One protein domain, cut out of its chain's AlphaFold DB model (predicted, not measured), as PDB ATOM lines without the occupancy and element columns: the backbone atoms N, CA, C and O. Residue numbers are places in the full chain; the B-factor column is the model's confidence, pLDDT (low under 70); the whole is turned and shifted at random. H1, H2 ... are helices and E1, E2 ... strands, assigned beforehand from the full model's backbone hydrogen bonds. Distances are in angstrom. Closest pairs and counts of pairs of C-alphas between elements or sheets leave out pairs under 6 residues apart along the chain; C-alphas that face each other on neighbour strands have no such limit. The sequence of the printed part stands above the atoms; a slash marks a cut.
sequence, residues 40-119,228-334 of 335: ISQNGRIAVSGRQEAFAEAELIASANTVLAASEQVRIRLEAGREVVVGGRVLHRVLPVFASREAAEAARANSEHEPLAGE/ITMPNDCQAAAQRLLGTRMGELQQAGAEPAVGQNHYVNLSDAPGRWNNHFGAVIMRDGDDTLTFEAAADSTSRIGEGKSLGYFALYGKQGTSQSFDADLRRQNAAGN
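Overview. This is residues 40 to 119 and 228 to 334 of the 335 residues of an uncharacterized protein of Streptomyces sp. col6 (UniProt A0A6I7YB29). Two strongly twisted four-stranded sheets stand partly face to face, their strands crossed, with H1 packed on E3 and E4 of the first sheet and E6 of the second. H3 covers one face of the second sheet, that sheet curls round H4 on its other face, and H2 lies by the far ends of E3 and E4. The 187 printed residues have four named helices and eight named strands, running E1 E2 H1 E3 E4 H2 H3 E5 E6 E7 E8 H4; the class is mixed. The sheets, E1 E2 E4 E3 and E5 E6 E7 E8, are antiparallel. The whole is compact, with a radius of gyration of the C-alphas of 15.6 A and spans of 43 by 39 by 34 A.

Along the chain. Find C-alpha 46 at (-29.250, -28.965, 28.103), where E1, residues 46 to 49, begins. E2 follows at 53 to 56, then H1 at 58 to 69, 16.3 A long. E3, 76 to 86, spans 25.8 A and bends by 74 degrees at residue 83; E4, 89 to 98, spans 27.5 A. H2 is 101 to 108, H3 is 234 to 242 and E5 is 261 to 265. E6, 275 to 284, spans 24.8 A and bends by 76 degrees at 281. E7 is 287 to 292, E8 is 309 to 314, and H4, 322 to 332, ends at C-alpha 332, (-44.733, -38.453, 10.738).

Arrangement. Look first at the sandwich, two sheets face to face, 9.5 A between the centres of the facing parts; the C-alphas of Ala 54 in E2 and Phe 310 in E8, the closest of these strands, are 6.2 A apart. Within hydrogen-bond range are N 47 and O 55 of E1 and E2, 2.8 A, N 56 and O 92 of E2 and E4, 2.8 A, and N 79 and O 95 of E3 and E4, 2.8 A. E2, H1, E3 form a split strand-helix-strand unit, E4 between its strands, with a right-handed crossover. H1 and that sheet make two layers, helix on one face, at a height over the sheet of 8.0 A. E5 to E8 form a meander, each strand the antiparallel neighbour of the one before: see N 262 and O 278, 2.8 A, N 289 and O 282, 2.9 A, and N 288 and O 313, 2.7 A. Three layers arise there, H1 and H3 on one face, H4 on the other; Ala 238 of H3 and Ala 279 of E6 have the closest C-alphas, 5.1 A. H2 only grazes the first sheet, with residues 103 to 107. In H1, H2, H3 and H4 every O i to N i+4 pair is within hydrogen-bond range.

Size, cuts and confidence. The C-alphas of Gly 88 and Ser 111, the two farthest apart, are 45.9 A apart. Residues 120 to 227 are not printed; C-alphas 119 and 228 are 6.9 A apart across the cut. The links H3 to E5 and E7 to E8 are long. The mean pLDDT of the printed part is 74.9, and 61 residues are under 70, among them 107 to 119 and 294 to 308.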
ATOM      1  N   ILE A  40     -33.280 -34.352  26.735       83.12
ATOM      2  CA  ILE A  40     -32.194 -33.935  27.617       83.12
ATOM      3  C   ILE A  40     -30.896 -34.386  26.946       83.12
ATOM      4  O   ILE A  40     -30.840 -35.504  26.422       83.12
ATOM      5  N   SER A  41     -29.884 -33.520  26.929       85.69
ATOM      6  CA  SER A  41     -28.569 -33.851  26.379       85.69
ATOM      7  C   SER A  41     -27.885 -34.936  27.203       85.69
ATOM      8  O   SER A  41     -28.196 -35.160  28.373       85.69
ATOM      9  N   GLN A  42     -26.901 -35.598  26.609       80.00
ATOM     10  CA  GLN A  42     -26.181 -36.723  27.179       80.00
ATOM     11  C   GLN A  42     -25.570 -36.411  28.550       80.00
ATOM     12  O   GLN A  42     -25.612 -37.263  29.437       80.00
ATOM     13  N   ASN A  43     -25.036 -35.201  28.754       83.75
ATOM     14  CA  ASN A  43     -24.471 -34.809  30.050       83.75
ATOM     15  C   ASN A  43     -25.499 -34.122  30.969       83.75
ATOM     16  O   ASN A  43     -25.159 -33.719  32.084       83.75
ATOM     17  N   GLY A  44     -26.750 -33.987  30.522       84.81
ATOM     18  CA  GLY A  44     -27.839 -33.367  31.270       84.81
ATOM     19  C   GLY A  44     -27.718 -31.855  31.428       84.81
ATOM     20  O   GLY A  44     -28.399 -31.287  32.279       84.81
ATOM     21  N   ARG A  45     -26.837 -31.203  30.655       90.88
ATOM     22  CA  ARG A  45     -26.575 -29.762  30.773       90.88
ATOM     23  C   ARG A  45     -27.453 -28.918  29.847       90.88
ATOM     24  O   ARG A  45     -27.410 -27.695  29.951       90.88
ATOM     25  N   ILE A  46     -28.225 -29.560  28.965       91.38
ATOM     26  CA  ILE A  46     -29.250 -28.965  28.103       91.38
ATOM     27  C   ILE A  46     -30.534 -29.795  28.221       91.38
ATOM     28  O   ILE A  46     -30.493 -31.024  28.195       91.38
ATOM     29  N   ALA A  47     -31.678 -29.128  28.304       88.31
ATOM     30  CA  ALA A  47     -32.994 -29.749  28.234       88.31
ATOM     31  C   ALA A  47     -33.906 -28.963  27.288       88.31
ATOM     32  O   ALA A  47     -33.785 -27.747  27.168       88.31
ATOM     33  N   VAL A  48     -34.824 -29.654  26.622       83.88
ATOM     34  CA  VAL A  48     -35.832 -29.066  25.736       83.88
ATOM     35  C   VAL A  48     -37.213 -29.509  26.207       83.88
ATOM     36  O   VAL A  48     -37.421 -30.687  26.499       83.88
ATOM     37  N   SER A  49     -38.139 -28.556  26.295       78.12
ATOM     38  CA  SER A  49     -39.550 -28.775  26.624       78.12
ATOM     39  C   SER A  49     -40.405 -28.231  25.481       78.12
ATOM     40  O   SER A  49     -40.355 -27.044  25.150       78.12
ATOM     41  N   GLY A  50     -41.165 -29.098  24.821       73.75
ATOM     42  CA  GLY A  50     -41.828 -28.761  23.572       73.75
ATOM     43  C   GLY A  50     -40.827 -28.400  22.476       73.75
ATOM     44  O   GLY A  50     -39.696 -28.877  22.423       73.75
ATOM     45  N   ARG A  51     -41.256 -27.528  21.564       71.75
ATOM     46  CA  ARG A  51     -40.396 -27.017  20.486       71.75
ATOM     47  C   ARG A  51     -39.761 -25.681  20.841       71.75
ATOM     48  O   ARG A  51     -38.688 -25.369  20.362       71.75
ATOM     49  N   GLN A  52     -40.414 -24.862  21.652       74.25
ATOM     50  CA  GLN A  52     -40.046 -23.453  21.802       74.25
ATOM     51  C   GLN A  52     -39.250 -23.162  23.084       74.25
ATOM     52  O   GLN A  52     -38.752 -22.050  23.242       74.25
ATOM     53  N   GLU A  53     -39.061 -24.149  23.968       79.44
ATOM     54  CA  GLU A  53     -38.296 -23.971  25.203       79.44
ATOM     55  C   GLU A  53     -37.033 -24.824  25.212       79.44
ATOM     56  O   GLU A  53     -37.085 -26.050  25.115       79.44
ATOM     57  N   ALA A  54     -35.900 -24.164  25.414       88.31
ATOM     58  CA  ALA A  54     -34.643 -24.802  25.759       88.31
ATOM     59  C   ALA A  54     -34.123 -24.244  27.081       88.31
ATOM     60  O   ALA A  54     -34.328 -23.075  27.409       88.31
ATOM     61  N   PHE A  55     -33.421 -25.088  27.824       91.00
ATOM     62  CA  PHE A  55     -32.820 -24.791  29.113       91.00
ATOM     63  C   PHE A  55     -31.385 -25.297  29.114       91.00
ATOM     64  O   PHE A  55     -31.112 -26.353  28.550       91.00
ATOM     65  N   ALA A  56     -30.472 -24.567  29.742       95.19
ATOM     66  CA  ALA A  56     -29.075 -24.964  29.841       95.19
ATOM     67  C   ALA A  56     -28.404 -24.430  31.108       95.19
ATOM     68  O   ALA A  56     -28.850 -23.443  31.690       95.19
ATOM     69  N   GLU A  57     -27.305 -25.052  31.533       95.44
ATOM     70  CA  GLU A  57     -26.496 -24.515  32.633       95.44
ATOM     71  C   GLU A  57     -25.908 -23.142  32.266       95.44
ATOM     72  O   GLU A  57     -25.495 -22.906  31.124       95.44
ATOM     73  N   ALA A  58     -25.795 -22.247  33.253       95.25
ATOM     74  CA  ALA A  58     -25.246 -20.904  33.056       95.25
ATOM     75  C   ALA A  58     -23.842 -20.920  32.421       95.25
ATOM     76  O   ALA A  58     -23.527 -20.086  31.570       95.25
ATOM     77  N   GLU A  59     -23.013 -21.903  32.782       95.62
ATOM     78  CA  GLU A  59     -21.672 -22.083  32.216       95.62
ATOM     79  C   GLU A  59     -21.691 -22.404  30.714       95.62
ATOM     80  O   GLU A  59     -20.837 -21.901  29.976       95.62
ATOM     81  N   LEU A  60     -22.659 -23.199  30.232       95.81
ATOM     82  CA  LEU A  60     -22.804 -23.446  28.793       95.81
ATOM     83  C   LEU A  60     -23.246 -22.188  28.065       95.81
ATOM     84  O   LEU A  60     -22.711 -21.900  26.998       95.81
ATOM     85  N   ILE A  61     -24.195 -21.438  28.631       96.50
ATOM     86  CA  ILE A  61     -24.662 -20.174  28.048       96.50
ATOM     87  C   ILE A  61     -23.483 -19.200  27.911       96.50
ATOM     88  O   ILE A  61     -23.279 -18.621  26.843       96.50
ATOM     89  N   ALA A  62     -22.656 -19.063  28.951       96.00
ATOM     90  CA  ALA A  62     -21.467 -18.211  28.926       96.00
ATOM     91  C   ALA A  62     -20.416 -18.686  27.902       96.00
ATOM     92  O   ALA A  62     -19.867 -17.878  27.144       96.00
ATOM     93  N   SER A  63     -20.165 -19.995  27.839       95.62
ATOM     94  CA  SER A  63     -19.218 -20.588  26.884       95.62
ATOM     95  C   SER A  63     -19.684 -20.397  25.440       95.62
ATOM     96  O   SER A  63     -18.913 -19.954  24.590       95.62
ATOM     97  N   ALA A  64     -20.967 -20.651  25.170       95.62
ATOM     98  CA  ALA A  64     -21.583 -20.420  23.870       95.62
ATOM     99  C   ALA A  64     -21.489 -18.947  23.464       95.62
ATOM    100  O   ALA A  64     -21.041 -18.649  22.362       95.62
ATOM    101  N   ASN A  65     -21.808 -18.017  24.371       95.88
ATOM    102  CA  ASN A  65     -21.674 -16.583  24.115       95.88
ATOM    103  C   ASN A  65     -20.239 -16.159  23.792       95.88
ATOM    104  O   ASN A  65     -20.054 -15.287  22.950       95.88
ATOM    105  N   THR A  66     -19.232 -16.781  24.409       94.88
ATOM    106  CA  THR A  66     -17.822 -16.514  24.082       94.88
ATOM    107  C   THR A  66     -17.513 -16.894  22.633       94.88
ATOM    108  O   THR A  66     -16.884 -16.122  21.912       94.88
ATOM    109  N   VAL A  67     -17.998 -18.055  22.180       94.12
ATOM    110  CA  VAL A  67     -17.805 -18.517  20.796       94.12
ATOM    111  C   VAL A  67     -18.598 -17.661  19.808       94.12
ATOM    112  O   VAL A  67     -18.058 -17.251  18.785       94.12
ATOM    113  N   LEU A  68     -19.859 -17.349  20.124       91.88
ATOM    114  CA  LEU A  68     -20.709 -16.506  19.283       91.88
ATOM    115  C   LEU A  68     -20.119 -15.100  19.119       91.88
ATOM    116  O   LEU A  68     -20.065 -14.596  18.003       91.88
ATOM    117  N   ALA A  69     -19.618 -14.498  20.202       90.69
ATOM    118  CA  ALA A  69     -19.012 -13.166  20.182       90.69
ATOM    119  C   ALA A  69     -17.660 -13.114  19.451       90.69
ATOM    120  O   ALA A  69     -17.263 -12.047  18.989       90.69
ATOM    121  N   ALA A  70     -16.954 -14.242  19.331       89.69
ATOM    122  CA  ALA A  70     -15.721 -14.326  18.549       89.69
ATOM    123  C   ALA A  70     -15.971 -14.289  17.027       89.69
ATOM    124  O   ALA A  70     -15.031 -14.092  16.259       89.69
ATOM    125  N   SER A  71     -17.219 -14.474  16.582       83.75
ATOM    126  CA  SER A  71     -17.614 -14.370  15.177       83.75
ATOM    127  C   SER A  71     -18.208 -12.996  14.876       83.75
ATOM    128  O   SER A  71     -19.264 -12.640  15.389       83.75
ATOM    129  N   GLU A  72     -17.587 -12.244  13.966       79.06
ATOM    130  CA  GLU A  72     -18.113 -10.942  13.514       79.06
ATOM    131  C   GLU A  72     -19.409 -11.062  12.688       79.06
ATOM    132  O   GLU A  72     -20.108 -10.073  12.453       79.06
ATOM    133  N   GLN A  73     -19.721 -12.270  12.208       81.31
ATOM    134  CA  GLN A  73     -20.873 -12.521  11.343       81.31
ATOM    135  C   GLN A  73     -22.136 -12.821  12.151       81.31
ATOM    136  O   GLN A  73     -23.207 -12.316  11.809       81.31
ATOM    137  N   VAL A  74     -22.021 -13.595  13.236       83.44
ATOM    138  CA  VAL A  74     -23.183 -14.009  14.028       83.44
ATOM    139  C   VAL A  74     -23.863 -12.793  14.656       83.44
ATOM    140  O   VAL A  74     -23.230 -11.905  15.219       83.44
ATOM    141  N   ARG A  75     -25.193 -12.742  14.545       84.31
ATOM    142  CA  ARG A  75     -26.003 -11.575  14.928       84.31
ATOM    143  C   ARG A  75     -26.718 -11.729  16.261       84.31
ATOM    144  O   ARG A  75     -27.380 -10.789  16.702       84.31
ATOM    145  N   ILE A  76     -26.599 -12.888  16.894       87.06
ATOM    146  CA  ILE A  76     -27.289 -13.213  18.136       87.06
ATOM    147  C   ILE A  76     -26.329 -13.457  19.291       87.06
ATOM    148  O   ILE A  76     -25.160 -13.785  19.106       87.06
ATOM    149  N   ARG A  77     -26.881 -13.354  20.493       90.62
ATOM    150  CA  ARG A  77     -26.312 -13.869  21.735       90.62
ATOM    151  C   ARG A  77     -27.410 -14.555  22.540       90.62
ATOM    152  O   ARG A  77     -28.592 -14.412  22.234       90.62
ATOM    153  N   LEU A  78     -27.019 -15.275  23.577       91.06
ATOM    154  CA  LEU A  78     -27.920 -15.999  24.462       91.06
ATOM    155  C   LEU A  78     -28.043 -15.270  25.799       91.06
ATOM    156  O   LEU A  78     -27.041 -14.889  26.404       91.06
ATOM    157  N   GLU A  79     -29.267 -15.091  26.272       86.38
ATOM    158  CA  GLU A  79     -29.561 -14.663  27.637       86.38
ATOM    159  C   GLU A  79     -30.026 -15.845  28.477       86.38
ATOM    160  O   GLU A  79     -30.749 -16.721  27.999       86.38
ATOM    161  N   ALA A  80     -29.589 -15.850  29.735       88.19
ATOM    162  CA  ALA A  80     -30.130 -16.727  30.755       88.19
ATOM    163  C   ALA A  80     -31.424 -16.108  31.287       88.19
ATOM    164  O   ALA A  80     -31.425 -14.980  31.782       88.19
ATOM    165  N   GLY A  81     -32.515 -16.847  31.142       80.75
ATOM    166  CA  GLY A  81     -33.822 -16.493  31.669       80.75
ATOM    167  C   GLY A  81     -34.075 -17.132  33.024       80.75
ATOM    168  O   GLY A  81     -33.163 -17.349  33.828       80.75
ATOM    169  N   ARG A  82     -35.342 -17.469  33.248       79.44
ATOM    170  CA  ARG A  82     -35.837 -18.151  34.438       79.44
ATOM    171  C   ARG A  82     -35.061 -19.439  34.719       79.44
ATOM    172  O   ARG A  82     -34.780 -20.229  33.817       79.44
ATOM    173  N   GLU A  83     -34.784 -19.647  36.000       85.00
ATOM    174  CA  GLU A  83     -34.203 -20.870  36.546       85.00
ATOM    175  C   GLU A  83     -35.254 -21.975  36.705       85.00
ATOM    176  O   GLU A  83     -36.380 -21.735  37.152       85.00
ATOM    177  N   VAL A  84     -34.854 -23.201  36.372       80.69
ATOM    178  CA  VAL A  84     -35.605 -24.443  36.580       80.69
ATOM    179  C   VAL A  84     -34.667 -25.529  37.100       80.69
ATOM    180  O   VAL A  84     -33.460 -25.496  36.856       80.69
ATOM    181  N   VAL A  85     -35.212 -26.517  37.809       81.44
ATOM    182  CA  VAL A  85     -34.435 -27.666  38.291       81.44
ATOM    183  C   VAL A  85     -34.760 -28.895  37.450       81.44
ATOM    184  O   VAL A  85     -35.901 -29.348  37.424       81.44
ATOM    185  N   VAL A  86     -33.753 -29.467  36.786       78.81
ATOM    186  CA  VAL A  86     -33.890 -30.644  35.911       78.81
ATOM    187  C   VAL A  86     -32.888 -31.702  36.331       78.81
ATOM    188  O   VAL A  86     -31.685 -31.459  36.327       78.81
ATOM    189  N   GLY A  87     -33.366 -32.879  36.742       73.69
ATOM    190  CA  GLY A  87     -32.477 -33.963  37.178       73.69
ATOM    191  C   GLY A  87     -31.522 -33.562  38.315       73.69
ATOM    192  O   GLY A  87     -30.391 -34.038  38.356       73.69
ATOM    193  N   GLY A  88     -31.950 -32.653  39.201       78.00
ATOM    194  CA  GLY A  88     -31.131 -32.120  40.301       78.00
ATOM    195  C   GLY A  88     -30.137 -31.021  39.905       78.00
ATOM    196  O   GLY A  88     -29.372 -30.572  40.756       78.00
ATOM    197  N   ARG A  89     -30.141 -30.569  38.646       84.25
ATOM    198  CA  ARG A  89     -29.313 -29.462  38.145       84.25
ATOM    199  C   ARG A  89     -30.140 -28.195  37.998       84.25
ATOM    200  O   ARG A  89     -31.297 -28.268  37.596       84.25
ATOM    201  N   VAL A  90     -29.531 -27.047  38.274       89.62
ATOM    202  CA  VAL A  90     -30.130 -25.740  37.977       89.62
ATOM    203  C   VAL A  90     -29.820 -25.395  36.525       89.62
ATOM    204  O   VAL A  90     -28.657 -25.218  36.160       89.62
ATOM    205  N   LEU A  91     -30.859 -25.327  35.700       89.19
ATOM    206  CA  LEU A  91     -30.779 -24.878  34.315       89.19
ATOM    207  C   LEU A  91     -31.498 -23.537  34.180       89.19
ATOM    208  O   LEU A  91     -32.470 -23.261  34.878       89.19
ATOM    209  N   HIS A  92     -31.046 -22.716  33.246       90.12
ATOM    210  CA  HIS A  92     -31.674 -21.453  32.893       90.12
ATOM    211  C   HIS A  92     -32.310 -21.577  31.526       90.12
ATOM    212  O   HIS A  92     -31.721 -22.160  30.613       90.12
ATOM    213  N   ARG A  93     -33.484 -20.977  31.355       86.88
ATOM    214  CA  ARG A  93     -34.094 -20.848  30.037       86.88
ATOM    215  C   ARG A  93     -33.140 -20.127  29.082       86.88
ATOM    216  O   ARG A  93     -32.571 -19.094  29.429       86.88
ATOM    217  N   VAL A  94     -32.975 -20.675  27.885       88.88
ATOM    218  CA  VAL A  94     -32.106 -20.140  26.835       88.88
ATOM    219  C   VAL A  94     -32.910 -19.184  25.966       88.88
ATOM    220  O   VAL A  94     -33.925 -19.559  25.384       88.88
ATOM    221  N   LEU A  95     -32.444 -17.940  25.866       84.25
ATOM    222  CA  LEU A  95     -33.156 -16.871  25.171       84.25
ATOM    223  C   LEU A  95     -32.249 -16.225  24.115       84.25
ATOM    224  O   LEU A  95     -31.417 -15.380  24.448       84.25
ATOM    225  N   PRO A  96     -32.377 -16.611  22.837       84.56
ATOM    226  CA  PRO A  96     -31.720 -15.938  21.734       84.56
ATOM    227  C   PRO A  96     -32.228 -14.502  21.622       84.56
ATOM    228  O   PRO A  96     -33.427 -14.265  21.500       84.56
ATOM    229  N   VAL A  97     -31.305 -13.548  21.630       81.56
ATOM    230  CA  VAL A  97     -31.573 -12.124  21.398       81.56
ATOM    231  C   VAL A  97     -30.576 -11.584  20.381       81.56
ATOM    232  O   VAL A  97     -29.479 -12.127  20.228       81.56
ATOM    233  N   PHE A  98     -30.920 -10.497  19.690       81.50
ATOM    234  CA  PHE A  98     -29.936  -9.827  18.841       81.50
ATOM    235  C   PHE A  98     -28.800  -9.264  19.697       81.50
ATOM    236  O   PHE A  98     -29.029  -8.655  20.745       81.50
ATOM    237  N   ALA A  99     -27.563  -9.463  19.237       84.38
ATOM    238  CA  ALA A  99     -26.366  -9.011  19.939       84.38
ATOM    239  C   ALA A  99     -26.345  -7.483  20.109       84.38
ATOM    240  O   ALA A  99     -25.890  -6.984  21.137       84.38
ATOM    241  N   SER A 100     -26.893  -6.752  19.132       79.81
ATOM    242  CA  SER A 100     -27.063  -5.301  19.176       79.81
ATOM    243  C   SER A 100     -28.343  -4.855  18.462       79.81
ATOM    244  O   SER A 100     -28.991  -5.629  17.752       79.81
ATOM    245  N   ARG A 101     -28.704  -3.580  18.632       76.06
ATOM    246  CA  ARG A 101     -29.823  -2.966  17.910       76.06
ATOM    247  C   ARG A 101     -29.554  -2.909  16.407       76.06
ATOM    248  O   ARG A 101     -30.441  -3.204  15.618       76.06
ATOM    249  N   GLU A 102     -28.325  -2.604  16.013       78.94
ATOM    250  CA  GLU A 102     -27.890  -2.571  14.615       78.94
ATOM    251  C   GLU A 102     -27.995  -3.960  13.982       78.94
ATOM    252  O   GLU A 102     -28.414  -4.083  12.835       78.94
ATOM    253  N   ALA A 103     -27.675  -5.022  14.733       77.19
ATOM    254  CA  ALA A 103     -27.873  -6.396  14.281       77.19
ATOM    255  C   ALA A 103     -29.364  -6.706  14.046       77.19
ATOM    256  O   ALA A 103     -29.708  -7.307  13.026       77.19
ATOM    257  N   ALA A 104     -30.247  -6.239  14.936       73.81
ATOM    258  CA  ALA A 104     -31.695  -6.368  14.770       73.81
ATOM    259  C   ALA A 104     -32.213  -5.580  13.549       73.81
ATOM    260  O   ALA A 104     -33.014  -6.089  12.767       73.81
ATOM    261  N   GLU A 105     -31.740  -4.348  13.352       74.56
ATOM    262  CA  GLU A 105     -32.118  -3.484  12.227       74.56
ATOM    263  C   GLU A 105     -31.604  -4.028  10.884       74.56
ATOM    264  O   GLU A 105     -32.365  -4.103   9.918       74.56
ATOM    265  N   ALA A 106     -30.352  -4.492  10.828       71.44
ATOM    266  CA  ALA A 106     -29.769  -5.107   9.637       71.44
ATOM    267  C   ALA A 106     -30.525  -6.375   9.220       71.44
ATOM    268  O   ALA A 106     -30.760  -6.603   8.033       71.44
ATOM    269  N   ALA A 107     -30.959  -7.180  10.192       66.62
ATOM    270  CA  ALA A 107     -31.740  -8.377   9.921       66.62
ATOM    271  C   ALA A 107     -33.153  -8.038   9.381       66.62
ATOM    272  O   ALA A 107     -33.675  -8.762   8.531       66.62
ATOM    273  N   ARG A 108     -33.746  -6.907   9.804       62.88
ATOM    274  CA  ARG A 108     -35.031  -6.386   9.286       62.88
ATOM    275  C   ARG A 108     -34.941  -5.797   7.877       62.88
ATOM    276  O   ARG A 108     -35.917  -5.870   7.139       62.88
ATOM    277  N   ALA A 109     -33.801  -5.215   7.503       58.16
ATOM    278  CA  ALA A 109     -33.626  -4.512   6.228       58.16
ATOM    279  C   ALA A 109     -33.647  -5.428   4.985       58.16
ATOM    280  O   ALA A 109     -33.699  -4.937   3.858       58.16
ATOM    281  N   ASN A 110     -33.624  -6.750   5.163       57.03
ATOM    282  CA  ASN A 110     -33.716  -7.702   4.063       57.03
ATOM    283  C   ASN A 110     -35.189  -7.926   3.658       57.03
ATOM    284  O   ASN A 110     -35.882  -8.756   4.246       57.03
ATOM    285  N   SER A 111     -35.658  -7.165   2.664       48.81
ATOM    286  CA  SER A 111     -37.070  -7.056   2.257       48.81
ATOM    287  C   SER A 111     -37.668  -8.286   1.562       48.81
ATOM    288  O   SER A 111     -38.858  -8.281   1.258       48.81
ATOM    289  N   GLU A 112     -36.877  -9.322   1.275       48.50
ATOM    290  CA  GLU A 112     -37.330 -10.478   0.484       48.50
ATOM    291  C   GLU A 112     -38.126 -11.517   1.296       48.50
ATOM    292  O   GLU A 112     -38.832 -12.344   0.717       48.50
ATOM    293  N   HIS A 113     -38.087 -11.450   2.631       48.03
ATOM    294  CA  HIS A 113     -38.760 -12.406   3.517       48.03
ATOM    295  C   HIS A 113     -39.387 -11.692   4.725       48.03
ATOM    296  O   HIS A 113     -38.775 -10.761   5.250       48.03
ATOM    297  N   GLU A 114     -40.589 -12.137   5.131       51.12
ATOM    298  CA  GLU A 114     -41.464 -11.622   6.211       51.12
ATOM    299  C   GLU A 114     -40.736 -11.004   7.434       51.12
ATOM    300  O   GLU A 114     -39.589 -11.362   7.743       51.12
ATOM    301  N   PRO A 115     -41.379 -10.050   8.144       44.31
ATOM    302  CA  PRO A 115     -40.693  -9.218   9.127       44.31
ATOM    303  C   PRO A 115     -40.133 -10.023  10.304       44.31
ATOM    304  O   PRO A 115     -40.831 -10.820  10.924       44.31
ATOM    305  N   LEU A 116     -38.880  -9.729  10.664       51.09
ATOM    306  CA  LEU A 116     -38.329 -10.080  11.972       51.09
ATOM    307  C   LEU A 116     -38.839  -9.082  13.006       51.09
ATOM    308  O   LEU A 116     -38.478  -7.899  12.984       51.09
ATOM    309  N   ALA A 117     -39.617  -9.569  13.957       53.25
ATOM    310  CA  ALA A 117     -39.830  -8.900  15.226       53.25
ATOM    311  C   ALA A 117     -38.978  -9.628  16.267       53.25
ATOM    312  O   ALA A 117     -39.349 -10.661  16.799       53.25
ATOM    313  N   GLY A 118     -37.776  -9.128  16.500       53.72
ATOM    314  CA  GLY A 118     -36.921  -9.603  17.575       53.72
ATOM    315  C   GLY A 118     -36.295  -8.399  18.231       53.72
ATOM    316  O   GLY A 118     -35.960  -7.414  17.561       53.72
ATOM    317  N   GLU A 119     -36.242  -8.465  19.545       61.25
ATOM    318  CA  GLU A 119     -35.891  -7.362  20.408       61.25
ATOM    319  C   GLU A 119     -34.411  -7.409  20.715       61.25
ATOM    320  O   GLU A 119     -33.851  -8.463  21.027       61.25
ATOM    321  N   ILE A 228     -37.010 -14.411  19.135       72.00
ATOM    322  CA  ILE A 228     -36.877 -13.726  17.854       72.00
ATOM    323  C   ILE A 228     -37.898 -14.341  16.897       72.00
ATOM    324  O   ILE A 228     -37.861 -15.544  16.628       72.00
ATOM    325  N   THR A 229     -38.780 -13.508  16.353       68.38
ATOM    326  CA  THR A 229     -39.638 -13.907  15.243       68.38
ATOM    327  C   THR A 229     -38.777 -14.110  14.000       68.38
ATOM    328  O   THR A 229     -38.073 -13.190  13.578       68.38
ATOM    329  N   MET A 230     -38.824 -15.306  13.420       70.38
ATOM    330  CA  MET A 230     -38.003 -15.757  12.300       70.38
ATOM    331  C   MET A 230     -38.822 -15.863  11.000       70.38
ATOM    332  O   MET A 230     -40.041 -16.032  11.054       70.38
ATOM    333  N   PRO A 231     -38.183 -15.799   9.813       64.44
ATOM    334  CA  PRO A 231     -38.863 -16.082   8.553       64.44
ATOM    335  C   PRO A 231     -39.347 -17.532   8.531       64.44
ATOM    336  O   PRO A 231     -38.666 -18.408   9.050       64.44
ATOM    337  N   ASN A 232     -40.436 -17.808   7.815       66.06
ATOM    338  CA  ASN A 232     -40.992 -19.163   7.666       66.06
ATOM    339  C   ASN A 232     -40.143 -20.100   6.766       66.06
ATOM    340  O   ASN A 232     -40.652 -21.092   6.248       66.06
ATOM    341  N   ASP A 233     -38.872 -19.769   6.539       71.88
ATOM    342  CA  ASP A 233     -37.916 -20.501   5.712       71.88
ATOM    343  C   ASP A 233     -36.652 -20.768   6.541       71.88
ATOM    344  O   ASP A 233     -36.033 -19.835   7.059       71.88
ATOM    345  N   CYS A 234     -36.274 -22.041   6.710       77.75
ATOM    346  CA  CYS A 234     -35.146 -22.407   7.574       77.75
ATOM    347  C   CYS A 234     -33.809 -21.863   7.068       77.75
ATOM    348  O   CYS A 234     -32.946 -21.518   7.877       77.75
ATOM    349  N   GLN A 235     -33.639 -21.746   5.751       79.50
ATOM    350  CA  GLN A 235     -32.413 -21.231   5.161       79.50
ATOM    351  C   GLN A 235     -32.262 -19.729   5.440       79.50
ATOM    352  O   GLN A 235     -31.223 -19.295   5.938       79.50
ATOM    353  N   ALA A 236     -33.311 -18.946   5.191       76.19
ATOM    354  CA  ALA A 236     -33.367 -17.518   5.479       76.19
ATOM    355  C   ALA A 236     -33.254 -17.243   6.984       76.19
ATOM    356  O   ALA A 236     -32.611 -16.273   7.395       76.19
ATOM    357  N   ALA A 237     -33.842 -18.105   7.816       77.75
ATOM    358  CA  ALA A 237     -33.713 -18.027   9.262       77.75
ATOM    359  C   ALA A 237     -32.256 -18.200   9.709       77.75
ATOM    360  O   ALA A 237     -31.707 -17.322  10.378       77.75
ATOM    361  N   ALA A 238     -31.603 -19.281   9.280       83.06
ATOM    362  CA  ALA A 238     -30.203 -19.536   9.597       83.06
ATOM    363  C   ALA A 238     -29.283 -18.425   9.058       83.06
ATOM    364  O   ALA A 238     -28.431 -17.935   9.794       83.06
ATOM    365  N   GLN A 239     -29.495 -17.949   7.824       81.25
ATOM    366  CA  GLN A 239     -28.743 -16.826   7.241       81.25
ATOM    367  C   GLN A 239     -28.812 -15.567   8.101       81.25
ATOM    368  O   GLN A 239     -27.789 -14.946   8.378       81.25
ATOM    369  N   ARG A 240     -30.015 -15.199   8.555       78.88
ATOM    370  CA  ARG A 240     -30.230 -13.994   9.367       78.88
ATOM    371  C   ARG A 240     -29.557 -14.099  10.735       78.88
ATOM    372  O   ARG A 240     -28.931 -13.135  11.168       78.88
ATOM    373  N   LEU A 241     -29.638 -15.257  11.393       81.50
ATOM    374  CA  LEU A 241     -29.014 -15.473  12.706       81.50
ATOM    375  C   LEU A 241     -27.485 -15.502  12.624       81.50
ATOM    376  O   LEU A 241     -26.807 -14.933  13.479       81.50
ATOM    377  N   LEU A 242     -26.952 -16.138  11.582       84.31
ATOM    378  CA  LEU A 242     -25.514 -16.304  11.368       84.31
ATOM    379  C   LEU A 242     -24.874 -15.123  10.621       84.31
ATOM    380  O   LEU A 242     -23.658 -15.083  10.473       84.31
ATOM    381  N   GLY A 243     -25.682 -14.165  10.151       79.06
ATOM    382  CA  GLY A 243     -25.242 -13.008   9.365       79.06
ATOM    383  C   GLY A 243     -24.604 -13.368   8.024       79.06
ATOM    384  O   GLY A 243     -23.767 -12.617   7.521       79.06
ATOM    385  N   THR A 244     -25.000 -14.501   7.451       78.00
ATOM    386  CA  THR A 244     -24.506 -15.034   6.177       78.00
ATOM    387  C   THR A 244     -25.402 -14.572   5.024       78.00
ATOM    388  O   THR A 244     -26.620 -14.471   5.191       78.00
ATOM    389  N   ARG A 245     -24.841 -14.286   3.838       68.38
ATOM    390  CA  ARG A 245     -25.658 -13.874   2.681       68.38
ATOM    391  C   ARG A 245     -26.383 -15.065   2.043       68.38
ATOM    392  O   ARG A 245     -26.071 -16.231   2.296       68.38
ATOM    393  N   MET A 246     -27.360 -14.764   1.185       62.09
ATOM    394  CA  MET A 246     -28.097 -15.783   0.440       62.09
ATOM    395  C   MET A 246     -27.143 -16.621  -0.428       62.09
ATOM    396  O   MET A 246     -26.321 -16.074  -1.157       62.09
ATOM    397  N   GLY A 247     -27.245 -17.950  -0.331       60.88
ATOM    398  CA  GLY A 247     -26.398 -18.891  -1.079       60.88
ATOM    399  C   GLY A 247     -25.006 -19.143  -0.487       60.88
ATOM    400  O   GLY A 247     -24.315 -20.036  -0.965       60.88
ATOM    401  N   GLU A 248     -24.611 -18.420   0.569       69.00
ATOM    402  CA  GLU A 248     -23.309 -18.588   1.239       69.00
ATOM    403  C   GLU A 248     -23.356 -19.551   2.440       69.00
ATOM    404  O   GLU A 248     -22.309 -19.897   2.987       69.00
ATOM    405  N   LEU A 249     -24.546 -20.020   2.849       73.12
ATOM    406  CA  LEU A 249     -24.638 -21.139   3.790       73.12
ATOM    407  C   LEU A 249     -24.023 -22.376   3.128       73.12
ATOM    408  O   LEU A 249     -24.587 -22.917   2.176       73.12
ATOM    409  N   GLN A 250     -22.856 -22.797   3.614       62.78
ATOM    410  CA  GLN A 250     -22.141 -23.933   3.045       62.78
ATOM    411  C   GLN A 250     -22.942 -25.235   3.203       62.78
ATOM    412  O   GLN A 250     -23.652 -25.438   4.195       62.78
ATOM    413  N   GLN A 251     -22.802 -26.133   2.222       62.81
ATOM    414  CA  GLN A 251     -23.260 -27.518   2.332       62.81
ATOM    415  C   GLN A 251     -22.336 -28.264   3.313       62.81
ATOM    416  O   GLN A 251     -21.152 -28.415   3.039       62.81
ATOM    417  N   ALA A 252     -22.908 -28.654   4.458       57.03
ATOM    418  CA  ALA A 252     -22.396 -29.482   5.563       57.03
ATOM    419  C   ALA A 252     -20.870 -29.588   5.793       57.03
ATOM    420  O   ALA A 252     -20.149 -30.272   5.070       57.03
ATOM    421  N   GLY A 253     -20.439 -29.110   6.965       62.06
ATOM    422  CA  GLY A 253     -19.428 -29.813   7.761       62.06
ATOM    423  C   GLY A 253     -20.095 -30.915   8.598       62.06
ATOM    424  O   GLY A 253     -21.218 -30.729   9.063       62.06
ATOM    425  N   ALA A 254     -19.424 -32.056   8.795       66.38
ATOM    426  CA  ALA A 254     -19.961 -33.207   9.543       66.38
ATOM    427  C   ALA A 254     -20.330 -32.875  11.006       66.38
ATOM    428  O   ALA A 254     -21.228 -33.483  11.587       66.38
ATOM    429  N   GLU A 255     -19.656 -31.884  11.590       78.50
ATOM    430  CA  GLU A 255     -19.830 -31.450  12.976       78.50
ATOM    431  C   GLU A 255     -19.713 -29.920  13.056       78.50
ATOM    432  O   GLU A 255     -18.637 -29.391  13.338       78.50
ATOM    433  N   PRO A 256     -20.786 -29.167  12.758       82.81
ATOM    434  CA  PRO A 256     -20.713 -27.718  12.806       82.81
ATOM    435  C   PRO A 256     -20.527 -27.227  14.241       82.81
ATOM    436  O   PRO A 256     -21.157 -27.703  15.196       82.81
ATOM    437  N   ALA A 257     -19.642 -26.246  14.373       88.75
ATOM    438  CA  ALA A 257     -19.379 -25.568  15.629       88.75
ATOM    439  C   ALA A 257     -20.514 -24.593  15.986       88.75
ATOM    440  O   ALA A 257     -21.358 -24.245  15.160       88.75
ATOM    441  N   VAL A 258     -20.507 -24.110  17.231       91.19
ATOM    442  CA  VAL A 258     -21.351 -22.981  17.650       91.19
ATOM    443  C   VAL A 258     -21.075 -21.774  16.747       91.19
ATOM    444  O   VAL A 258     -19.919 -21.439  16.499       91.19
ATOM    445  N   GLY A 259     -22.135 -21.148  16.226       88.44
ATOM    446  CA  GLY A 259     -22.036 -20.061  15.244       88.44
ATOM    447  C   GLY A 259     -21.938 -20.518  13.783       88.44
ATOM    448  O   GLY A 259     -21.674 -19.694  12.912       88.44
ATOM    449  N   GLN A 260     -22.157 -21.803  13.496       88.12
ATOM    450  CA  GLN A 260     -22.259 -22.343  12.136       88.12
ATOM    451  C   GLN A 260     -23.661 -22.905  11.867       88.12
ATOM    452  O   GLN A 260     -24.470 -23.078  12.783       88.12
ATOM    453  N   ASN A 261     -23.969 -23.191  10.598       87.12
ATOM    454  CA  ASN A 261     -25.211 -23.865  10.234       87.12
ATOM    455  C   ASN A 261     -25.067 -25.385  10.313       87.12
ATOM    456  O   ASN A 261     -24.107 -25.968   9.809       87.12
ATOM    457  N   HIS A 262     -26.081 -26.033  10.866       82.00
ATOM    458  CA  HIS A 262     -26.327 -27.448  10.648       82.00
ATOM    459  C   HIS A 262     -27.184 -27.608   9.387       82.00
ATOM    460  O   HIS A 262     -28.144 -26.859   9.200       82.00
ATOM    461  N   TYR A 263     -26.811 -28.527   8.492       81.56
ATOM    462  CA  TYR A 263     -27.457 -28.740   7.192       81.56
ATOM    463  C   TYR A 263     -27.691 -30.228   6.957       81.56
ATOM    464  O   TYR A 263     -26.777 -31.024   7.166       81.56
ATOM    465  N   VAL A 264     -28.875 -30.573   6.447       75.25
ATOM    466  CA  VAL A 264     -29.171 -31.917   5.935       75.25
ATOM    467  C   VAL A 264     -29.743 -31.806   4.541       75.25
ATOM    468  O   VAL A 264     -30.719 -31.085   4.315       75.25
ATOM    469  N   ASN A 265     -29.159 -32.574   3.625       75.19
ATOM    470  CA  ASN A 265     -29.775 -32.846   2.341       75.19
ATOM    471  C   ASN A 265     -30.748 -34.021   2.488       75.19
ATOM    472  O   ASN A 265     -30.354 -35.128   2.858       75.19
ATOM    473  N   LEU A 266     -32.020 -33.771   2.200       71.31
ATOM    474  CA  LEU A 266     -33.095 -34.759   2.231       71.31
ATOM    475  C   LEU A 266     -33.638 -35.023   0.820       71.31
ATOM    476  O   LEU A 266     -34.727 -35.572   0.694       71.31
ATOM    477  N   SER A 267     -32.894 -34.668  -0.237       69.81
ATOM    478  CA  SER A 267     -33.311 -34.821  -1.640       69.81
ATOM    479  C   SER A 267     -33.757 -36.237  -2.001       69.81
ATOM    480  O   SER A 267     -34.611 -36.406  -2.868       69.81
ATOM    481  N   ASP A 268     -33.202 -37.238  -1.319       67.00
ATOM    482  CA  ASP A 268     -33.463 -38.654  -1.581       67.00
ATOM    483  C   ASP A 268     -34.556 -39.233  -0.660       67.00
ATOM    484  O   ASP A 268     -34.907 -40.409  -0.766       67.00
ATOM    485  N   ALA A 269     -35.100 -38.427   0.260       64.38
ATOM    486  CA  ALA A 269     -36.144 -38.829   1.193       64.38
ATOM    487  C   ALA A 269     -37.516 -38.285   0.748       64.38
ATOM    488  O   ALA A 269     -37.664 -37.080   0.544       64.38
ATOM    489  N   PRO A 270     -38.562 -39.125   0.650       59.53
ATOM    490  CA  PRO A 270     -39.918 -38.633   0.440       59.53
ATOM    491  C   PRO A 270     -40.377 -37.860   1.687       59.53
ATOM    492  O   PRO A 270     -40.390 -38.402   2.793       59.53
ATOM    493  N   GLY A 271     -40.753 -36.591   1.533       64.81
ATOM    494  CA  GLY A 271     -41.110 -35.745   2.670       64.81
ATOM    495  C   GLY A 271     -41.467 -34.316   2.282       64.81
ATOM    496  O   GLY A 271     -41.529 -33.966   1.105       64.81
ATOM    497  N   ARG A 272     -41.726 -33.489   3.298       63.50
ATOM    498  CA  ARG A 272     -42.110 -32.079   3.124       63.50
ATOM    499  C   ARG A 272     -40.898 -31.175   2.884       63.50
ATOM    500  O   ARG A 272     -41.041 -30.137   2.241       63.50
ATOM    501  N   TRP A 273     -39.722 -31.573   3.371       66.94
ATOM    502  CA  TRP A 273     -38.473 -30.822   3.229       66.94
ATOM    503  C   TRP A 273     -37.448 -31.586   2.393       66.94
ATOM    504  O   TRP A 273     -37.067 -32.696   2.760       66.94
ATOM    505  N   ASN A 274     -36.959 -30.952   1.321       69.50
ATOM    506  CA  ASN A 274     -35.857 -31.465   0.493       69.50
ATOM    507  C   ASN A 274     -34.481 -31.137   1.089       69.50
ATOM    508  O   ASN A 274     -33.495 -31.786   0.774       69.50
ATOM    509  N   ASN A 275     -34.411 -30.105   1.926       76.44
ATOM    510  CA  ASN A 275     -33.226 -29.657   2.641       76.44
ATOM    511  C   ASN A 275     -33.680 -29.021   3.951       76.44
ATOM    512  O   ASN A 275     -34.779 -28.462   4.003       76.44
ATOM    513  N   HIS A 276     -32.832 -29.051   4.974       79.06
ATOM    514  CA  HIS A 276     -33.107 -28.356   6.228       79.06
ATOM    515  C   HIS A 276     -31.863 -27.663   6.778       79.06
ATOM    516  O   HIS A 276     -30.744 -28.143   6.589       79.06
ATOM    517  N   PHE A 277     -32.079 -26.528   7.443       82.38
ATOM    518  CA  PHE A 277     -31.038 -25.666   7.995       82.38
ATOM    519  C   PHE A 277     -31.389 -25.269   9.433       82.38
ATOM    520  O   PHE A 277     -32.529 -24.905   9.713       82.38
ATOM    521  N   GLY A 278     -30.394 -25.254  10.318       84.38
ATOM    522  CA  GLY A 278     -30.536 -24.734  11.680       84.38
ATOM    523  C   GLY A 278     -29.272 -24.014  12.136       84.38
ATOM    524  O   GLY A 278     -28.166 -24.406  11.769       84.38
ATOM    525  N   ALA A 279     -29.410 -22.939  12.915       88.81
ATOM    526  CA  ALA A 279     -28.257 -22.240  13.478       88.81
ATOM    527  C   ALA A 279     -27.803 -22.956  14.755       88.81
ATOM    528  O   ALA A 279     -28.594 -23.092  15.686       88.81
ATOM    529  N   VAL A 280     -26.548 -23.407  14.818       91.06
ATOM    530  CA  VAL A 280     -25.998 -24.025  16.031       91.06
ATOM    531  C   VAL A 280     -25.692 -22.938  17.052       91.06
ATOM    532  O   VAL A 280     -24.805 -22.110  16.838       91.06
ATOM    533  N   ILE A 281     -26.405 -22.959  18.177       92.75
ATOM    534  CA  ILE A 281     -26.273 -21.933  19.216       92.75
ATOM    535  C   ILE A 281     -25.543 -22.428  20.461       92.75
ATOM    536  O   ILE A 281     -24.980 -21.620  21.190       92.75
ATOM    537  N   MET A 282     -25.530 -23.737  20.716       93.75
ATOM    538  CA  MET A 282     -24.900 -24.317  21.901       93.75
ATOM    539  C   MET A 282     -24.586 -25.798  21.679       93.75
ATOM    540  O   MET A 282     -25.221 -26.456  20.854       93.75
ATOM    541  N   ARG A 283     -23.609 -26.328  22.421       91.56
ATOM    542  CA  ARG A 283     -23.278 -27.755  22.439       91.56
ATOM    543  C   ARG A 283     -23.072 -28.260  23.859       91.56
ATOM    544  O   ARG A 283     -22.526 -27.540  24.691       91.56
ATOM    545  N   ASP A 284     -23.444 -29.512  24.087       89.88
ATOM    546  CA  ASP A 284     -23.132 -30.272  25.293       89.88
ATOM    547  C   ASP A 284     -22.493 -31.607  24.896       89.88
ATOM    548  O   ASP A 284     -23.174 -32.584  24.591       89.88
ATOM    549  N   GLY A 285     -21.160 -31.620  24.833       85.69
ATOM    550  CA  GLY A 285     -20.409 -32.731  24.255       85.69
ATOM    551  C   GLY A 285     -20.788 -32.957  22.789       85.69
ATOM    552  O   GLY A 285     -20.596 -32.088  21.932       85.69
ATOM    553  N   ASP A 286     -21.334 -34.138  22.520       83.94
ATOM    554  CA  ASP A 286     -21.760 -34.553  21.187       83.94
ATOM    555  C   ASP A 286     -23.122 -33.968  20.787       83.94
ATOM    556  O   ASP A 286     -23.428 -33.926  19.592       83.94
ATOM    557  N   ASP A 287     -23.901 -33.459  21.746       85.69
ATOM    558  CA  ASP A 287     -25.202 -32.854  21.489       85.69
ATOM    559  C   ASP A 287     -25.102 -31.378  21.122       85.69
ATOM    560  O   ASP A 287     -24.219 -30.636  21.551       85.69
ATOM    561  N   THR A 288     -26.039 -30.960  20.288       87.94
ATOM    562  CA  THR A 288     -26.098 -29.693  19.580       87.94
ATOM    563  C   THR A 288     -27.502 -29.140  19.730       87.94
ATOM    564  O   THR A 288     -28.473 -29.755  19.289       87.94
ATOM    565  N   LEU A 289     -27.603 -27.966  20.339       90.56
ATOM    566  CA  LEU A 289     -28.833 -27.194  20.387       90.56
ATOM    567  C   LEU A 289     -28.843 -26.231  19.198       90.56
ATOM    568  O   LEU A 289     -27.933 -25.402  19.051       90.56
ATOM    569  N   THR A 290     -29.873 -26.330  18.365       88.69
ATOM    570  CA  THR A 290     -30.097 -25.422  17.239       88.69
ATOM    571  C   THR A 290     -31.275 -24.492  17.498       88.69
ATOM    572  O   THR A 290     -32.181 -24.814  18.264       88.69
ATOM    573  N   PHE A 291     -31.250 -23.328  16.847       86.50
ATOM    574  CA  PHE A 291     -32.388 -22.419  16.735       86.50
ATOM    575  C   PHE A 291     -32.797 -22.303  15.262       86.50
ATOM    576  O   PHE A 291     -31.958 -22.049  14.391       86.50
ATOM    577  N   GLU A 292     -34.073 -22.545  14.968       79.31
ATOM    578  CA  GLU A 292     -34.570 -22.758  13.602       79.31
ATOM    579  C   GLU A 292     -36.037 -22.335  13.425       79.31
ATOM    580  O   GLU A 292     -36.715 -22.009  14.391       79.31
ATOM    581  N   ALA A 293     -36.523 -22.281  12.173       70.19
ATOM    582  CA  ALA A 293     -37.852 -21.739  11.836       70.19
ATOM    583  C   ALA A 293     -38.791 -22.676  11.041       70.19
ATOM    584  O   ALA A 293     -39.985 -22.412  10.968       70.19
ATOM    585  N   ALA A 294     -38.306 -23.810  10.504       56.94
ATOM    586  CA  ALA A 294     -39.112 -24.659   9.613       56.94
ATOM    587  C   ALA A 294     -39.819 -25.931  10.159       56.94
ATOM    588  O   ALA A 294     -40.495 -26.551   9.350       56.94
ATOM    589  N   ALA A 295     -39.763 -26.348  11.433       48.22
ATOM    590  CA  ALA A 295     -40.327 -27.656  11.842       48.22
ATOM    591  C   ALA A 295     -41.772 -27.638  12.369       48.22
ATOM    592  O   ALA A 295     -42.316 -28.705  12.662       48.22
ATOM    593  N   ASP A 296     -42.436 -26.481  12.480       51.19
ATOM    594  CA  ASP A 296     -43.805 -26.446  13.006       51.19
ATOM    595  C   ASP A 296     -44.876 -26.283  11.920       51.19
ATOM    596  O   ASP A 296     -45.363 -25.191  11.625       51.19
ATOM    597  N   SER A 297     -45.306 -27.408  11.340       47.47
ATOM    598  CA  SER A 297     -46.471 -27.427  10.441       47.47
ATOM    599  C   SER A 297     -47.823 -27.293  11.157       47.47
ATOM    600  O   SER A 297     -48.856 -27.241  10.491       47.47
ATOM    601  N   THR A 298     -47.827 -27.305  12.491       49.09
ATOM    602  CA  THR A 298     -49.015 -27.274  13.358       49.09
ATOM    603  C   THR A 298     -49.350 -25.868  13.878       49.09
ATOM    604  O   THR A 298     -50.489 -25.635  14.285       49.09
ATOM    605  N   SER A 299     -48.425 -24.909  13.785       45.16
ATOM    606  CA  SER A 299     -48.652 -23.504  14.146       45.16
ATOM    607  C   SER A 299     -49.698 -22.821  13.252       45.16
ATOM    608  O   SER A 299     -49.644 -22.870  12.015       45.16
ATOM    609  N   ARG A 300     -50.673 -22.146  13.879       43.19
ATOM    610  CA  ARG A 300     -51.756 -21.426  13.186       43.19
ATOM    611  C   ARG A 300     -51.214 -20.184  12.472       43.19
ATOM    612  O   ARG A 300     -50.433 -19.422  13.022       43.19
ATOM    613  N   ILE A 301     -51.687 -19.945  11.243       38.91
ATOM    614  CA  ILE A 301     -51.178 -18.886  10.345       38.91
ATOM    615  C   ILE A 301     -51.352 -17.464  10.924       38.91
ATOM    616  O   ILE A 301     -50.574 -16.573  10.607       38.91
ATOM    617  N   GLY A 302     -52.373 -17.254  11.764       37.97
ATOM    618  CA  GLY A 302     -52.783 -15.934  12.265       37.97
ATOM    619  C   GLY A 302     -52.041 -15.417  13.502       37.97
ATOM    620  O   GLY A 302     -52.246 -14.265  13.862       37.97
ATOM    621  N   GLU A 303     -51.188 -16.232  14.126       39.19
ATOM    622  CA  GLU A 303     -50.334 -15.838  15.265       39.19
ATOM    623  C   GLU A 303     -48.906 -15.473  14.803       39.19
ATOM    624  O   GLU A 303     -48.034 -15.170  15.608       39.19
ATOM    625  N   GLY A 304     -48.676 -15.476  13.482       37.47
ATOM    626  CA  GLY A 304     -47.346 -15.571  12.889       37.47
ATOM    627  C   GLY A 304     -46.882 -17.026  12.939       37.47
ATOM    628  O   GLY A 304     -46.727 -17.610  14.006       37.47
ATOM    629  N   LYS A 305     -46.607 -17.645  11.789       43.62
ATOM    630  CA  LYS A 305     -45.980 -18.987  11.722       43.62
ATOM    631  C   LYS A 305     -44.497 -18.975  12.129       43.62
ATOM    632  O   LYS A 305     -43.731 -19.855  11.761       43.62
ATOM    633  N   SER A 306     -44.112 -17.951  12.872       48.09
ATOM    634  CA  SER A 306     -42.862 -17.218  12.739       48.09
ATOM    635  C   SER A 306     -42.070 -17.249  14.042       48.09
ATOM    636  O   SER A 306     -41.220 -16.401  14.266       48.09
ATOM    637  N   LEU A 307     -42.366 -18.184  14.941       56.34
ATOM    638  CA  LEU A 307     -41.653 -18.329  16.204       56.34
ATOM    639  C   LEU A 307     -40.482 -19.275  15.974       56.34
ATOM    640  O   LEU A 307     -40.685 -20.429  15.590       56.34
ATOM    641  N   GLY A 308     -39.258 -18.780  16.171       64.88
ATOM    642  CA  GLY A 308     -38.101 -19.663  16.183       64.88
ATOM    643  C   GLY A 308     -38.273 -20.728  17.269       64.88
ATOM    644  O   GLY A 308     -38.839 -20.462  18.328       64.88
ATOM    645  N   TYR A 309     -37.819 -21.941  16.999       77.56
ATOM    646  CA  TYR A 309     -37.909 -23.065  17.918       77.56
ATOM    647  C   TYR A 309     -36.528 -23.681  18.114       77.56
ATOM    648  O   TYR A 309     -35.602 -23.468  17.325       77.56
ATOM    649  N   PHE A 310     -36.404 -24.419  19.202       81.81
ATOM    650  CA  PHE A 310     -35.222 -25.165  19.549       81.81
ATOM    651  C   PHE A 310     -35.371 -26.617  19.162       81.81
ATOM    652  O   PHE A 310     -36.434 -27.227  19.302       81.81
ATOM    653  N   ALA A 311     -34.251 -27.192  18.767       82.69
ATOM    654  CA  ALA A 311     -34.147 -28.621  18.651       82.69
ATOM    655  C   ALA A 311     -32.792 -29.096  19.158       82.69
ATOM    656  O   ALA A 311     -31.772 -28.413  19.046       82.69
ATOM    657  N   LEU A 312     -32.821 -30.270  19.783       82.94
ATOM    658  CA  LEU A 312     -31.651 -30.920  20.342       82.94
ATOM    659  C   LEU A 312     -31.334 -32.156  19.510       82.94
ATOM    660  O   LEU A 312     -32.181 -33.048  19.361       82.94
ATOM    661  N   TYR A 313     -30.115 -32.172  18.985       79.94
ATOM    662  CA  TYR A 313     -29.597 -33.195  18.090       79.94
ATOM    663  C   TYR A 313     -28.219 -33.643  18.538       79.94
ATOM    664  O   TYR A 313     -27.420 -32.820  18.962       79.94
ATOM    665  N   GLY A 314     -27.890 -34.913  18.360       75.50
ATOM    666  CA  GLY A 314     -26.512 -35.366  18.512       75.50
ATOM    667  C   GLY A 314     -25.691 -35.190  17.229       75.50
ATOM    668  O   GLY A 314     -26.231 -34.950  16.144       75.50
ATOM    669  N   LYS A 315     -24.367 -35.354  17.327       72.06
ATOM    670  CA  LYS A 315     -23.459 -35.398  16.167       72.06
ATOM    671  C   LYS A 315     -23.734 -36.594  15.249       72.06
ATOM    672  O   LYS A 315     -24.485 -37.518  15.591       72.06
ATOM    673  N   GLN A 316     -23.068 -36.619  14.097       65.69
ATOM    674  CA  GLN A 316     -23.107 -37.760  13.187       65.69
ATOM    675  C   GLN A 316     -22.753 -39.071  13.924       65.69
ATOM    676  O   GLN A 316     -21.731 -39.169  14.597       65.69
ATOM    677  N   GLY A 317     -23.623 -40.081  13.811       63.50
ATOM    678  CA  GLY A 317     -23.455 -41.393  14.458       63.50
ATOM    679  C   GLY A 317     -24.078 -41.536  15.853       63.50
ATOM    680  O   GLY A 317     -24.154 -42.652  16.364       63.50
ATOM    681  N   THR A 318     -24.576 -40.457  16.459       66.19
ATOM    682  CA  THR A 318     -25.362 -40.543  17.702       66.19
ATOM    683  C   THR A 318     -26.764 -41.098  17.442       66.19
ATOM    684  O   THR A 318     -27.316 -40.977  16.345       66.19
ATOM    685  N   SER A 319     -27.382 -41.672  18.478       62.03
ATOM    686  CA  SER A 319     -28.768 -42.158  18.417       62.03
ATOM    687  C   SER A 319     -29.800 -41.038  18.212       62.03
ATOM    688  O   SER A 319     -30.918 -41.319  17.781       62.03
ATOM    689  N   GLN A 320     -29.427 -39.781  18.487       65.44
ATOM    690  CA  GLN A 320     -30.263 -38.581  18.358       65.44
ATOM    691  C   GLN A 320     -29.828 -37.665  17.199       65.44
ATOM    692  O   GLN A 320     -30.068 -36.459  17.244       65.44
ATOM    693  N   SER A 321     -29.151 -38.191  16.175       69.56
ATOM    694  CA  SER A 321     -28.611 -37.348  15.101       69.56
ATOM    695  C   SER A 321     -29.688 -36.546  14.358       69.56
ATOM    696  O   SER A 321     -30.821 -37.003  14.172       69.56
ATOM    697  N   PHE A 322     -29.311 -35.348  13.903       71.38
ATOM    698  CA  PHE A 322     -30.179 -34.420  13.170       71.38
ATOM    699  C   PHE A 322     -30.859 -35.071  11.957       71.38
ATOM    700  O   PHE A 322     -32.076 -34.987  11.810       71.38
ATOM    701  N   ASP A 323     -30.099 -35.822  11.154       69.81
ATOM    702  CA  ASP A 323     -30.605 -36.590  10.010       69.81
ATOM    703  C   ASP A 323     -31.713 -37.571  10.406       69.81
ATOM    704  O   ASP A 323     -32.737 -37.680   9.726       69.81
ATOM    705  N   ALA A 324     -31.497 -38.325  11.487       70.88
ATOM    706  CA  ALA A 324     -32.438 -39.341  11.939       70.88
ATOM    707  C   ALA A 324     -33.720 -38.702  12.476       70.88
ATOM    708  O   ALA A 324     -34.816 -39.215  12.233       70.88
ATOM    709  N   ASP A 325     -33.599 -37.576  13.180       71.88
ATOM    710  CA  ASP A 325     -34.754 -36.867  13.702       71.88
ATOM    711  C   ASP A 325     -35.575 -36.196  12.597       71.88
ATOM    712  O   ASP A 325     -36.786 -36.393  12.535       71.88
ATOM    713  N   LEU A 326     -34.937 -35.504  11.653       70.62
ATOM    714  CA  LEU A 326     -35.644 -34.885  10.529       70.62
ATOM    715  C   LEU A 326     -36.314 -35.913   9.618       70.62
ATOM    716  O   LEU A 326     -37.451 -35.708   9.194       70.62
ATOM    717  N   ARG A 327     -35.658 -37.049   9.340       71.56
ATOM    718  CA  ARG A 327     -36.289 -38.149   8.588       71.56
ATOM    719  C   ARG A 327     -37.525 -38.680   9.312       71.56
ATOM    720  O   ARG A 327     -38.542 -38.930   8.669       71.56
ATOM    721  N   ARG A 328     -37.468 -38.805  10.643       72.31
ATOM    722  CA  ARG A 328     -38.619 -39.195  11.472       72.31
ATOM    723  C   ARG A 328     -39.744 -38.161  11.395       72.31
ATOM    724  O   ARG A 328     -40.898 -38.546  11.223       72.31
ATOM    725  N   GLN A 329     -39.421 -36.872  11.474       69.44
ATOM    726  CA  GLN A 329     -40.399 -35.786  11.362       69.44
ATOM    727  C   GLN A 329     -41.069 -35.757   9.976       69.44
ATOM    728  O   GLN A 329     -42.295 -35.673   9.890       69.44
ATOM    729  N   ASN A 330     -40.298 -35.920   8.895       65.56
ATOM    730  CA  ASN A 330     -40.824 -36.038   7.530       65.56
ATOM    731  C   ASN A 330     -41.762 -37.248   7.370       65.56
ATOM    732  O   ASN A 330     -42.792 -37.136   6.708       65.56
ATOM    733  N   ALA A 331     -41.440 -38.385   7.997       67.69
ATOM    734  CA  ALA A 331     -42.288 -39.575   7.967       67.69
ATOM    735  C   ALA A 331     -43.602 -39.387   8.749       67.69
ATOM    736  O   ALA A 331     -44.657 -39.820   8.288       67.69
ATOM    737  N   ALA A 332     -43.558 -38.711   9.901       62.84
ATOM    738  CA  ALA A 332     -44.733 -38.453  10.738       62.84
ATOM    739  C   ALA A 332     -45.726 -37.450  10.116       62.84
ATOM    740  O   ALA A 332     -46.910 -37.479  10.434       62.84
ATOM    741  N   GLY A 333     -45.266 -36.575   9.214       51.47
ATOM    742  CA  GLY A 333     -46.100 -35.591   8.514       51.47
ATOM    743  C   GLY A 333     -46.865 -36.113   7.288       51.47
ATOM    744  O   GLY A 333     -47.544 -35.324   6.635       51.47
ATOM    745  N   ASN A 334     -46.752 -37.397   6.942       43.12
ATOM    746  CA  ASN A 334     -47.451 -38.010   5.800       43.12
ATOM    747  C   ASN A 334     -48.732 -38.780   6.197       43.12
ATOM    748  O   ASN A 334     -49.255 -39.534   5.376       43.12
TER     749      ASN A 334